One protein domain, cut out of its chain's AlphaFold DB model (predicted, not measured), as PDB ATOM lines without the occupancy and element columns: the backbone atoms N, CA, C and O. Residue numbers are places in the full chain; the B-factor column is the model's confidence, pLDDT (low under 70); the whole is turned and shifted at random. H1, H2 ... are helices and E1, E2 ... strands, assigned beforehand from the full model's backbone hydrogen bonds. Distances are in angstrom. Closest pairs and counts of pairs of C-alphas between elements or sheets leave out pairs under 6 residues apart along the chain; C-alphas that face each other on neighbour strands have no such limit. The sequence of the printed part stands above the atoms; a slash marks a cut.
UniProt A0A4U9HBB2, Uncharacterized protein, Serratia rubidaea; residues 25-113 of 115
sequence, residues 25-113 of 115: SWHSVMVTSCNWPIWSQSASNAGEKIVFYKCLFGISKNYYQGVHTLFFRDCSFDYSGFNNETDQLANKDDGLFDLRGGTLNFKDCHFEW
ATOM      1  N   SER A  25     125.989 147.735 137.326       97.12
ATOM      2  CA  SER A  25     126.473 146.486 136.747       97.12
ATOM      3  C   SER A  25     126.411 146.560 135.225       97.12
ATOM      4  O   SER A  25     125.381 146.934 134.663       97.12
ATOM      5  N   TRP A  26     127.498 146.167 134.574       98.38
ATOM      6  CA  TRP A  26     127.650 146.079 133.126       98.38
ATOM      7  C   TRP A  26     127.892 144.616 132.772       98.38
ATOM      8  O   TRP A  26     128.853 144.030 133.262       98.38
ATOM      9  N   HIS A  27     127.010 144.010 131.982       98.56
ATOM     10  CA  HIS A  27     127.035 142.575 131.713       98.56
ATOM     11  C   HIS A  27     127.118 142.293 130.215       98.56
ATOM     12  O   HIS A  27     126.239 142.705 129.463       98.56
ATOM     13  N   SER A  28     128.123 141.538 129.768       98.38
ATOM     14  CA  SER A  28     128.268 141.194 128.342       98.38
ATOM     15  C   SER A  28     128.272 142.427 127.435       98.38
ATOM     16  O   SER A  28     127.623 142.464 126.393       98.38
ATOM     17  N   VAL A  29     128.973 143.470 127.880       98.56
ATOM     18  CA  VAL A  29     129.167 144.703 127.117       98.56
ATOM     19  C   VAL A  29     130.512 144.634 126.409       98.56
ATOM     20  O   VAL A  29     131.515 144.250 127.008       98.56
ATOM     21  N   MET A  30     130.520 145.015 125.139       98.06
ATOM     22  CA  MET A  30     131.724 145.136 124.330       98.06
ATOM     23  C   MET A  30     132.053 146.619 124.157       98.06
ATOM     24  O   MET A  30     131.205 147.388 123.702       98.06
ATOM     25  N   VAL A  31     133.270 147.025 124.513       97.50
ATOM     26  CA  VAL A  31     133.784 148.383 124.302       97.50
ATOM     27  C   VAL A  31     135.044 148.293 123.456       97.50
ATOM     28  O   VAL A  31     136.057 147.778 123.924       97.50
ATOM     29  N   THR A  32     134.982 148.758 122.209       95.50
ATOM     30  CA  THR A  32     136.092 148.584 121.263       95.50
ATOM     31  C   THR A  32     136.407 149.818 120.444       95.50
ATOM     32  O   THR A  32     135.522 150.630 120.191       95.50
ATOM     33  N   SER A  33     137.642 149.959 119.962       93.12
ATOM     34  CA  SER A  33     138.028 151.086 119.096       93.12
ATOM     35  C   SER A  33     137.768 152.442 119.756       93.12
ATOM     36  O   SER A  33     137.320 153.391 119.112       93.12
ATOM     37  N   CYS A  34     138.015 152.520 121.067       91.56
ATOM     38  CA  CYS A  34     137.907 153.746 121.846       91.56
ATOM     39  C   CYS A  34     139.298 154.224 122.282       91.56
ATOM     40  O   CYS A  34     140.152 153.411 122.633       91.56
ATOM     41  N   ASN A  35     139.516 155.543 122.332       88.75
ATOM     42  CA  ASN A  35     140.763 156.071 122.908       88.75
ATOM     43  C   ASN A  35     140.781 155.905 124.432       88.75
ATOM     44  O   ASN A  35     141.839 155.678 125.000       88.75
ATOM     45  N   TRP A  36     139.610 156.035 125.064       91.31
ATOM     46  CA  TRP A  36     139.400 155.837 126.498       91.31
ATOM     47  C   TRP A  36     138.135 154.992 126.709       91.31
ATOM     48  O   TRP A  36     137.035 155.550 126.821       91.31
ATOM     49  N   PRO A  37     138.235 153.652 126.700       94.69
ATOM     50  CA  PRO A  37     137.090 152.752 126.845       94.69
ATOM     51  C   PRO A  37     136.276 153.024 128.104       94.69
ATOM     52  O   PRO A  37     135.052 153.140 128.032       94.69
ATOM     53  N   ILE A  38     136.955 153.190 129.239       95.69
ATOM     54  CA  ILE A  38     136.348 153.611 130.495       95.69
ATOM     55  C   ILE A  38     137.073 154.857 130.977       95.69
ATOM     56  O   ILE A  38     138.293 154.873 131.139       95.69
ATOM     57  N   TRP A  39     136.309 155.902 131.258       93.94
ATOM     58  CA  TRP A  39     136.852 157.153 131.744       93.94
ATOM     59  C   TRP A  39     136.077 157.656 132.959       93.94
ATOM     60  O   TRP A  39     134.851 157.786 132.954       93.94
ATOM     61  N   SER A  40     136.819 157.970 134.012       87.62
ATOM     62  CA  SER A  40     136.320 158.597 135.225       87.62
ATOM     63  C   SER A  40     137.146 159.845 135.516       87.62
ATOM     64  O   SER A  40     138.373 159.845 135.482       87.62
ATOM     65  N   GLN A  41     136.446 160.926 135.827       84.62
ATOM     66  CA  GLN A  41     137.024 162.101 136.466       84.62
ATOM     67  C   GLN A  41     136.464 162.216 137.880       84.62
ATOM     68  O   GLN A  41     135.504 161.525 138.225       84.62
ATOM     69  N   SER A  42     137.041 163.106 138.688       78.06
ATOM     70  CA  SER A  42     136.446 163.453 139.978       78.06
ATOM     71  C   SER A  42     134.980 163.851 139.782       78.06
ATOM     72  O   SER A  42     134.673 164.772 139.021       78.06
ATOM     73  N   ALA A  43     134.087 163.109 140.431       80.25
ATOM     74  CA  ALA A  43     132.644 163.265 140.353       80.25
ATOM     75  C   ALA A  43     132.055 163.103 141.757       80.25
ATOM     76  O   ALA A  43     132.484 162.244 142.531       80.25
ATOM     77  N   SER A  44     131.081 163.946 142.096       87.44
ATOM     78  CA  SER A  44     130.453 163.924 143.416       87.44
ATOM     79  C   SER A  44     129.503 162.736 143.535       87.44
ATOM     80  O   SER A  44     128.729 162.464 142.610       87.44
ATOM     81  N   ASN A  45     129.552 162.053 144.685       88.62
ATOM     82  CA  ASN A  45     128.702 160.906 144.999       88.62
ATOM     83  C   ASN A  45     128.750 159.827 143.894       88.62
ATOM     84  O   ASN A  45     127.728 159.471 143.322       88.62
ATOM     85  N   ALA A  46     129.943 159.367 143.513       92.06
ATOM     86  CA  ALA A  46     130.138 158.420 142.413       92.06
ATOM     87  C   ALA A  46     131.218 157.377 142.735       92.06
ATOM     88  O   ALA A  46     132.054 157.579 143.614       92.06
ATOM     89  N   GLY A  47     131.210 156.260 142.006       89.19
ATOM     90  CA  GLY A  47     132.263 155.242 142.062       89.19
ATOM     91  C   GLY A  47     132.038 154.092 143.042       89.19
ATOM     92  O   GLY A  47     132.841 153.163 143.067       89.19
ATOM     93  N   GLU A  48     130.964 154.102 143.836       90.44
ATOM     94  CA  GLU A  48     130.655 152.971 144.716       90.44
ATOM     95  C   GLU A  48     130.151 151.770 143.894       90.44
ATOM     96  O   GLU A  48     129.195 151.899 143.131       90.44
ATOM     97  N   LYS A  49     130.751 150.584 144.097       91.44
ATOM     98  CA  LYS A  49     130.268 149.273 143.603       91.44
ATOM     99  C   LYS A  49     129.912 149.262 142.106       91.44
ATOM    100  O   LYS A  49     128.796 148.904 141.727       91.44
ATOM    101  N   ILE A  50     130.862 149.639 141.254       96.69
ATOM    102  CA  ILE A  50     130.720 149.529 139.797       96.69
ATOM    103  C   ILE A  50     131.353 148.215 139.329       96.69
ATOM    104  O   ILE A  50     132.545 147.987 139.544       96.69
ATOM    105  N   VAL A  51     130.557 147.350 138.704       98.12
ATOM    106  CA  VAL A  51     130.959 145.993 138.312       98.12
ATOM    107  C   VAL A  51     130.802 145.792 136.808       98.12
ATOM    108  O   VAL A  51     129.752 146.083 136.243       98.12
ATOM    109  N   PHE A  52     131.827 145.229 136.179       98.50
ATOM    110  CA  PHE A  52     131.821 144.710 134.819       98.50
ATOM    111  C   PHE A  52     131.916 143.187 134.881       98.50
ATOM    112  O   PHE A  52     132.811 142.645 135.532       98.50
ATOM    113  N   TYR A  53     130.980 142.497 134.237       98.62
ATOM    114  CA  TYR A  53     130.883 141.043 134.230       98.62
ATOM    115  C   TYR A  53     130.769 140.524 132.795       98.62
ATOM    116  O   TYR A  53     129.875 140.937 132.057       98.62
ATOM    117  N   LYS A  54     131.657 139.605 132.396       98.50
ATOM    118  CA  LYS A  54     131.704 139.048 131.031       98.50
ATOM    119  C   LYS A  54     131.815 140.104 129.929       98.50
ATOM    120  O   LYS A  54     131.247 139.934 128.854       98.50
ATOM    121  N   CYS A  55     132.495 141.213 130.203       98.56
ATOM    122  CA  CYS A  55     132.688 142.292 129.236       98.56
ATOM    123  C   CYS A  55     133.968 142.096 128.420       98.56
ATOM    124  O   CYS A  55     134.935 141.513 128.908       98.56
ATOM    125  N   LEU A  56     133.974 142.642 127.206       97.62
ATOM    126  CA  LEU A  56     135.158 142.725 126.355       97.62
ATOM    127  C   LEU A  56     135.575 144.188 126.208       97.62
ATOM    128  O   LEU A  56     134.769 145.019 125.790       97.62
ATOM    129  N   PHE A  57     136.839 144.479 126.488       96.62
ATOM    130  CA  PHE A  57     137.487 145.744 126.172       96.62
ATOM    131  C   PHE A  57     138.560 145.462 125.131       96.62
ATOM    132  O   PHE A  57     139.552 144.823 125.450       96.62
ATOM    133  N   GLY A  58     138.345 145.878 123.885       92.94
ATOM    134  CA  GLY A  58     139.180 145.421 122.772       92.94
ATOM    135  C   GLY A  58     139.653 146.537 121.852       92.94
ATOM    136  O   GLY A  58     138.982 147.561 121.749       92.94
ATOM    137  N   ILE A  59     140.762 146.349 121.136       90.62
ATOM    138  CA  ILE A  59     141.208 147.245 120.045       90.62
ATOM    139  C   ILE A  59     141.186 148.706 120.519       90.62
ATOM    140  O   ILE A  59     140.546 149.573 119.927       90.62
ATOM    141  N   SER A  60     141.726 148.960 121.704       86.19
ATOM    142  CA  SER A  60     141.611 150.250 122.378       86.19
ATOM    143  C   SER A  60     142.895 150.550 123.116       86.19
ATOM    144  O   SER A  60     143.598 149.644 123.553       86.19
ATOM    145  N   LYS A  61     143.179 151.837 123.296       79.31
ATOM    146  CA  LYS A  61     144.274 152.279 124.160       79.31
ATOM    147  C   LYS A  61     143.709 152.588 125.542       79.31
ATOM    148  O   LYS A  61     142.529 152.905 125.653       79.31
ATOM    149  N   ASN A  62     144.543 152.472 126.574       86.44
ATOM    150  CA  ASN A  62     144.253 152.958 127.925       86.44
ATOM    151  C   ASN A  62     142.840 152.583 128.437       86.44
ATOM    152  O   ASN A  62     141.939 153.419 128.546       86.44
ATOM    153  N   TYR A  63     142.631 151.288 128.710       91.44
ATOM    154  CA  TYR A  63     141.336 150.689 129.064       91.44
ATOM    155  C   TYR A  63     140.613 151.381 130.216       91.44
ATOM    156  O   TYR A  63     139.378 151.372 130.255       91.44
ATOM    157  N   TYR A  64     141.357 151.986 131.139       93.19
ATOM    158  CA  TYR A  64     140.778 152.801 132.190       93.19
ATOM    159  C   TYR A  64     141.684 153.956 132.575       93.19
ATOM    160  O   TYR A  64     142.826 153.743 132.964       93.19
ATOM    161  N   GLN A  65     141.095 155.145 132.635       91.44
ATOM    162  CA  GLN A  65     141.657 156.266 133.370       91.44
ATOM    163  C   GLN A  65     140.635 156.792 134.368       91.44
ATOM    164  O   GLN A  65     139.531 157.179 133.969       91.44
ATOM    165  N   GLY A  66     141.004 156.888 135.644       91.56
ATOM    166  CA  GLY A  66     140.155 157.589 136.600       91.56
ATOM    167  C   GLY A  66     140.419 157.333 138.072       91.56
ATOM    168  O   GLY A  66     141.506 156.924 138.469       91.56
ATOM    169  N   VAL A  67     139.408 157.649 138.886       92.88
ATOM    170  CA  VAL A  67     139.529 157.767 140.352       92.88
ATOM    171  C   VAL A  67     138.589 156.846 141.140       92.88
ATOM    172  O   VAL A  67     138.563 156.890 142.369       92.88
ATOM    173  N   HIS A  68     137.767 156.051 140.457       93.25
ATOM    174  CA  HIS A  68     136.761 155.195 141.081       93.25
ATOM    175  C   HIS A  68     137.235 153.755 141.279       93.25
ATOM    176  O   HIS A  68     138.131 153.270 140.588       93.25
ATOM    177  N   THR A  69     136.584 153.059 142.216       93.12
ATOM    178  CA  THR A  69     136.781 151.625 142.420       93.12
ATOM    179  C   THR A  69     135.948 150.817 141.432       93.12
ATOM    180  O   THR A  69     134.719 150.913 141.436       93.12
ATOM    181  N   LEU A  70     136.608 149.987 140.622       96.56
ATOM    182  CA  LEU A  70     135.972 149.145 139.608       96.56
ATOM    183  C   LEU A  70     136.264 147.663 139.848       96.56
ATOM    184  O   LEU A  70     137.378 147.270 140.205       96.56
ATOM    185  N   PHE A  71     135.259 146.828 139.597       97.88
ATOM    186  CA  PHE A  71     135.360 145.376 139.698       97.88
ATOM    187  C   PHE A  71     135.159 144.744 138.325       97.88
ATOM    188  O   PHE A  71     134.081 144.854 137.753       97.88
ATOM    189  N   PHE A  72     136.165 144.036 137.824       98.44
ATOM    190  CA  PHE A  72     136.106 143.286 136.571       98.44
ATOM    191  C   PHE A  72     136.053 141.792 136.869       98.44
ATOM    192  O   PHE A  72     136.813 141.285 137.701       98.44
ATOM    193  N   ARG A  73     135.104 141.097 136.250       98.50
ATOM    194  CA  ARG A  73     134.778 139.694 136.515       98.50
ATOM    195  C   ARG A  73     134.568 138.967 135.197       98.50
ATOM    196  O   ARG A  73     133.734 139.411 134.412       98.50
ATOM    197  N   ASP A  74     135.298 137.884 134.953       98.50
ATOM    198  CA  ASP A  74     135.214 137.127 133.692       98.50
ATOM    199  C   ASP A  74     135.365 138.023 132.439       98.50
ATOM    200  O   ASP A  74     134.722 137.786 131.420       98.50
ATOM    201  N   CYS A  75     136.119 139.126 132.525       98.50
ATOM    202  CA  CYS A  75     136.262 140.091 131.427       98.50
ATOM    203  C   CYS A  75     137.509 139.803 130.585       98.50
ATOM    204  O   CYS A  75     138.461 139.208 131.085       98.50
ATOM    205  N   SER A  76     137.528 140.294 129.347       97.38
ATOM    206  CA  SER A  76     138.705 140.249 128.470       97.38
ATOM    207  C   SER A  76     139.182 141.654 128.106       97.38
ATOM    208  O   SER A  76     138.361 142.566 127.948       97.38
ATOM    209  N   PHE A  77     140.498 141.814 127.996       95.19
ATOM    210  CA  PHE A  77     141.192 143.038 127.606       95.19
ATOM    211  C   PHE A  77     142.147 142.716 126.451       95.19
ATOM    212  O   PHE A  77     143.258 142.238 126.691       95.19
ATOM    213  N   ASP A  78     141.723 142.980 125.216       92.56
ATOM    214  CA  ASP A  78     142.327 142.383 124.018       92.56
ATOM    215  C   ASP A  78     142.837 143.449 123.041       92.56
ATOM    216  O   ASP A  78     142.149 144.425 122.749       92.56
ATOM    217  N   TYR A  79     144.019 143.248 122.463       89.62
ATOM    218  CA  TYR A  79     144.571 144.142 121.432       89.62
ATOM    219  C   TYR A  79     144.708 145.591 121.922       89.62
ATOM    220  O   TYR A  79     144.085 146.531 121.423       89.62
ATOM    221  N   SER A  80     145.529 145.766 122.955       80.75
ATOM    222  CA  SER A  80     145.728 147.049 123.631       80.75
ATOM    223  C   SER A  80     146.513 148.098 122.832       80.75
ATOM    224  O   SER A  80     146.780 149.197 123.324       80.75
ATOM    225  N   GLY A  81     146.929 147.759 121.609       81.56
ATOM    226  CA  GLY A  81     147.803 148.581 120.780       81.56
ATOM    227  C   GLY A  81     149.293 148.415 121.099       81.56
ATOM    228  O   GLY A  81     150.124 148.988 120.389       81.56
ATOM    229  N   PHE A  82     149.631 147.624 122.124       84.12
ATOM    230  CA  PHE A  82     150.998 147.256 122.483       84.12
ATOM    231  C   PHE A  82     151.277 145.808 122.097       84.12
ATOM    232  O   PHE A  82     150.451 144.916 122.307       84.12
ATOM    233  N   ASN A  83     152.475 145.562 121.576       84.81
ATOM    234  CA  ASN A  83     152.860 144.224 121.127       84.81
ATOM    235  C   ASN A  83     153.323 143.316 122.277       84.81
ATOM    236  O   ASN A  83     153.351 142.097 122.123       84.81
ATOM    237  N   ASN A  84     153.751 143.899 123.400       84.31
ATOM    238  CA  ASN A  84     154.226 143.204 124.598       84.31
ATOM    239  C   ASN A  84     154.419 144.194 125.767       84.31
ATOM    240  O   ASN A  84     154.292 145.407 125.605       84.31
ATOM    241  N   GLU A  85     154.788 143.670 126.937       83.06
ATOM    242  CA  GLU A  85     155.064 144.454 128.147       83.06
ATOM    243  C   GLU A  85     156.219 145.458 127.973       83.06
ATOM    244  O   GLU A  85     156.123 146.589 128.445       83.06
ATOM    245  N   THR A  86     157.295 145.092 127.267       86.56
ATOM    246  CA  THR A  86     158.440 145.992 127.031       86.56
ATOM    247  C   THR A  86     158.018 147.239 126.253       86.56
ATOM    248  O   THR A  86     158.400 148.351 126.615       86.56
ATOM    249  N   ASP A  87     157.206 147.055 125.208       83.56
ATOM    250  CA  ASP A  87     156.613 148.133 124.408       83.56
ATOM    251  C   ASP A  87     155.733 149.047 125.280       83.56
ATOM    252  O   ASP A  87     155.862 150.272 125.249       83.56
ATOM    253  N   GLN A  88     154.922 148.462 126.164       80.62
ATOM    254  CA  GLN A  88     154.109 149.224 127.111       80.62
ATOM    255  C   GLN A  88     154.964 150.035 128.106       80.62
ATOM    256  O   GLN A  88     154.709 151.219 128.321       80.62
ATOM    257  N   LEU A  89     155.985 149.429 128.720       82.19
ATOM    258  CA  LEU A  89     156.829 150.080 129.734       82.19
ATOM    259  C   LEU A  89     157.688 151.220 129.166       82.19
ATOM    260  O   LEU A  89     158.087 152.121 129.914       82.19
ATOM    261  N   ALA A  90     157.975 151.189 127.862       83.44
ATOM    262  CA  ALA A  90     158.646 152.276 127.155       83.44
ATOM    263  C   ALA A  90     157.716 153.481 126.908       83.44
ATOM    264  O   ALA A  90     158.190 154.616 126.880       83.44
ATOM    265  N   ASN A  91     156.403 153.256 126.798       75.19
ATOM    266  CA  ASN A  91     155.383 154.266 126.500       75.19
ATOM    267  C   ASN A  91     154.617 154.683 127.772       75.19
ATOM    268  O   ASN A  91     153.423 154.432 127.927       75.19
ATOM    269  N   LYS A  92     155.333 155.318 128.709       60.81
ATOM    270  CA  LYS A  92     154.848 155.598 130.076       60.81
ATOM    271  C   LYS A  92     153.710 156.614 130.183       60.81
ATOM    272  O   LYS A  92     153.069 156.657 131.232       60.81
ATOM    273  N   ASP A  93     153.475 157.414 129.148       63.34
ATOM    274  CA  ASP A  93     152.465 158.474 129.188       63.34
ATOM    275  C   ASP A  93     151.027 157.915 129.143       63.34
ATOM    276  O   ASP A  93     150.126 158.535 129.702       63.34
ATOM    277  N   ASP A  94     150.822 156.714 128.576       63.78
ATOM    278  CA  ASP A  94     149.503 156.095 128.365       63.78
ATOM    279  C   ASP A  94     149.492 154.597 128.741       63.78
ATOM    280  O   ASP A  94     149.302 153.714 127.900       63.78
ATOM    281  N   GLY A  95     149.699 154.280 130.023       75.19
ATOM    282  CA  GLY A  95     149.565 152.902 130.515       75.19
ATOM    283  C   GLY A  95     148.171 152.297 130.258       75.19
ATOM    284  O   GLY A  95     147.193 153.009 130.063       75.19
ATOM    285  N   LEU A  96     148.044 150.964 130.296       86.56
ATOM    286  CA  LEU A  96     146.757 150.275 130.080       86.56
ATOM    287  C   LEU A  96     145.669 150.675 131.085       86.56
ATOM    288  O   LEU A  96     144.487 150.675 130.749       86.56
ATOM    289  N   PHE A  97     146.077 150.984 132.315       89.94
ATOM    290  CA  PHE A  97     145.205 151.381 133.411       89.94
ATOM    291  C   PHE A  97     145.866 152.541 134.173       89.94
ATOM    292  O   PHE A  97     146.780 152.319 134.966       89.94
ATOM    293  N   ASP A  98     145.409 153.771 133.943       88.75
ATOM    294  CA  ASP A  98     145.802 154.968 134.695       88.75
ATOM    295  C   ASP A  98     144.881 155.162 135.917       88.75
ATOM    296  O   ASP A  98     143.825 155.809 135.871       88.75
ATOM    297  N   LEU A  99     145.277 154.552 137.037       88.56
ATOM    298  CA  LEU A  99     144.571 154.660 138.311       88.56
ATOM    299  C   LEU A  99     145.054 155.888 139.095       88.56
ATOM    300  O   LEU A  99     146.038 155.833 139.830       88.56
ATOM    301  N   ARG A 100     144.304 156.985 139.001       89.06
ATOM    302  CA  ARG A 100     144.575 158.240 139.727       89.06
ATOM    303  C   ARG A 100     143.999 158.256 141.146       89.06
ATOM    304  O   ARG A 100     144.265 159.174 141.915       89.06
ATOM    305  N   GLY A 101     143.183 157.262 141.482       88.94
ATOM    306  CA  GLY A 101     142.576 157.060 142.794       88.94
ATOM    307  C   GLY A 101     141.645 155.848 142.791       88.94
ATOM    308  O   GLY A 101     141.284 155.349 141.729       88.94
ATOM    309  N   GLY A 102     141.235 155.373 143.967       89.81
ATOM    310  CA  GLY A 102     140.384 154.183 144.081       89.81
ATOM    311  C   GLY A 102     141.162 152.879 143.883       89.81
ATOM    312  O   GLY A 102     142.344 152.800 144.214       89.81
ATOM    313  N   THR A 103     140.487 151.834 143.395       93.81
ATOM    314  CA  THR A 103     141.068 150.490 143.222       93.81
ATOM    315  C   THR A 103     140.495 149.761 142.010       93.81
ATOM    316  O   THR A 103     139.299 149.829 141.738       93.81
ATOM    317  N   LEU A 104     141.326 148.997 141.304       95.69
ATOM    318  CA  LEU A 104     140.867 148.071 140.268       95.69
ATOM    319  C   LEU A 104     140.994 146.649 140.787       95.69
ATOM    320  O   LEU A 104     142.046 146.253 141.284       95.69
ATOM    321  N   ASN A 105     139.915 145.884 140.694       97.38
ATOM    322  CA  ASN A 105     139.900 144.507 141.147       97.38
ATOM    323  C   ASN A 105     139.513 143.586 139.996       97.38
ATOM    324  O   ASN A 105     138.368 143.598 139.547       97.38
ATOM    325  N   PHE A 106     140.457 142.758 139.573       98.12
ATOM    326  CA  PHE A 106     140.275 141.782 138.509       98.12
ATOM    327  C   PHE A 106     140.098 140.398 139.121       98.12
ATOM    328  O   PHE A 106     140.837 140.010 140.025       98.12
ATOM    329  N   LYS A 107     139.110 139.656 138.636       98.56
ATOM    330  CA  LYS A 107     138.925 138.250 138.975       98.56
ATOM    331  C   LYS A 107     138.539 137.500 137.709       98.56
ATOM    332  O   LYS A 107     137.626 137.932 137.006       98.56
ATOM    333  N   ASP A 108     139.266 136.419 137.445       98.38
ATOM    334  CA  ASP A 108     139.050 135.528 136.302       98.38
ATOM    335  C   ASP A 108     139.054 136.280 134.951       98.38
ATOM    336  O   ASP A 108     138.304 135.961 134.038       98.38
ATOM    337  N   CYS A 109     139.874 137.333 134.835       98.06
ATOM    338  CA  CYS A 109     139.980 138.146 133.619       98.06
ATOM    339  C   CYS A 109     141.125 137.675 132.712       98.06
ATOM    340  O   CYS A 109     142.154 137.204 133.201       98.06
ATOM    341  N   HIS A 110     140.954 137.861 131.406       95.62
ATOM    342  CA  HIS A 110     141.944 137.575 130.371       95.62
ATOM    343  C   HIS A 110     142.584 138.874 129.855       95.62
ATOM    344  O   HIS A 110     141.907 139.898 129.751       95.62
ATOM    345  N   PHE A 111     143.879 138.827 129.528       91.94
ATOM    346  CA  PHE A 111     144.621 139.930 128.913       91.94
ATOM    347  C   PHE A 111     145.407 139.411 127.705       91.94
ATOM    348  O   PHE A 111     146.280 138.557 127.870       91.94
ATOM    349  N   GLU A 112     145.116 139.945 126.520       88.75
ATOM    350  CA  GLU A 112     145.782 139.590 125.264       88.75
ATOM    351  C   GLU A 112     146.523 140.804 124.675       88.75
ATOM    352  O   GLU A 112     145.999 141.921 124.617       88.75
ATOM    353  N   TRP A 113     147.760 140.578 124.227       81.75
ATOM    354  CA  TRP A 113     148.591 141.586 123.561       81.75
ATOM    355  C   TRP A 113     148.345 141.599 122.053       81.75
ATOM    356  O   TRP A 113     148.039 140.569 121.462       81.75
TER     357      TRP A 113
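What this domain is: This is residues 25 to 113 of the 115 residues of an uncharacterized protein of Serratia rubidaea (UniProt A0A4U9HBB2). The chain is wound in stacked turns, a short three-sided solenoid whose walls are three parallel sheets: E1 E4 E7 E10, E2 E5 E8 E11 and E3 E6 E9, each in that order. E1, E2 and E3 make the first turn, E4, E5 and E6 the second, E7, E8 and E9 the third, and E10 and E11 begin a fourth; the one named helix, H1, lies off the walls, between E8 and E9 along the chain. The printed part has 89 residues, with eleven named strands and H1 after E8; 44 residues, under half, are in named elements, and the class is mostly strand. It is compact, with a radius of gyration of the C-alphas of 12.6 A, and spans 37 by 26 by 21 A.

How they stand to each other: Start with E1, residues 25 to 27, which runs on into E2, residues 30 to 32, at 84 degrees. After a tight link comes E3, residues 36 to 40; the closest C-alphas of E2 and E3, those of Val 31 and Pro 37, are 6.0 A apart. Next find E4, residues 50 to 53, parallel to E1 at 15 degrees, with N 26 and O 51 2.8 A apart. E4 runs on at 88 degrees into E5, residues 56 to 58, parallel to E2, with N 31 and O 56 at 2.8 A. E6, residues 64 to 66, is parallel to E3, with N 40 and O 65 at 2.8 A. E7, residues 70 to 73, is parallel to E4, with N 52 and O 71 at 2.8 A, and runs on at 96 degrees into E8, residues 76 to 78, parallel to E5, with N 57 and O 76 at 2.8 A. H1, residues 85 to 90, is not on any of the three sheets; every O i to N i+4 pair in it is within hydrogen-bond range. E9, residues 97 to 99, is parallel to E6, with N 98 and O 64 at 2.8 A. E10, residues 104 to 107, is parallel to E7, with N 72 and O 105 at 2.8 A. E11, residues 110 to 112, is parallel to E8 at 4 degrees, with N 77 and O 110 at 3.0 A.

Where its parts are: Find C-alpha 25 at (126.473, 146.486, 136.747), where E1 begins. E3 measures 9.7 A, E4 10.2 A, E7 10.0 A and E10 10.1 A; H1 measures 8.7 A from C-alpha 85 at (155.064, 144.454, 128.147). E11 ends at C-alpha 112, (145.782, 139.590, 125.264).

The domain as a whole: The two C-alphas farthest apart, those of Asn 45 and Asn 83, are 37.8 A apart. The printed part has no cut, and no link is long. Look for low confidence at residues 92 to 94, under 70; the mean pLDDT of the printed part is 90.4.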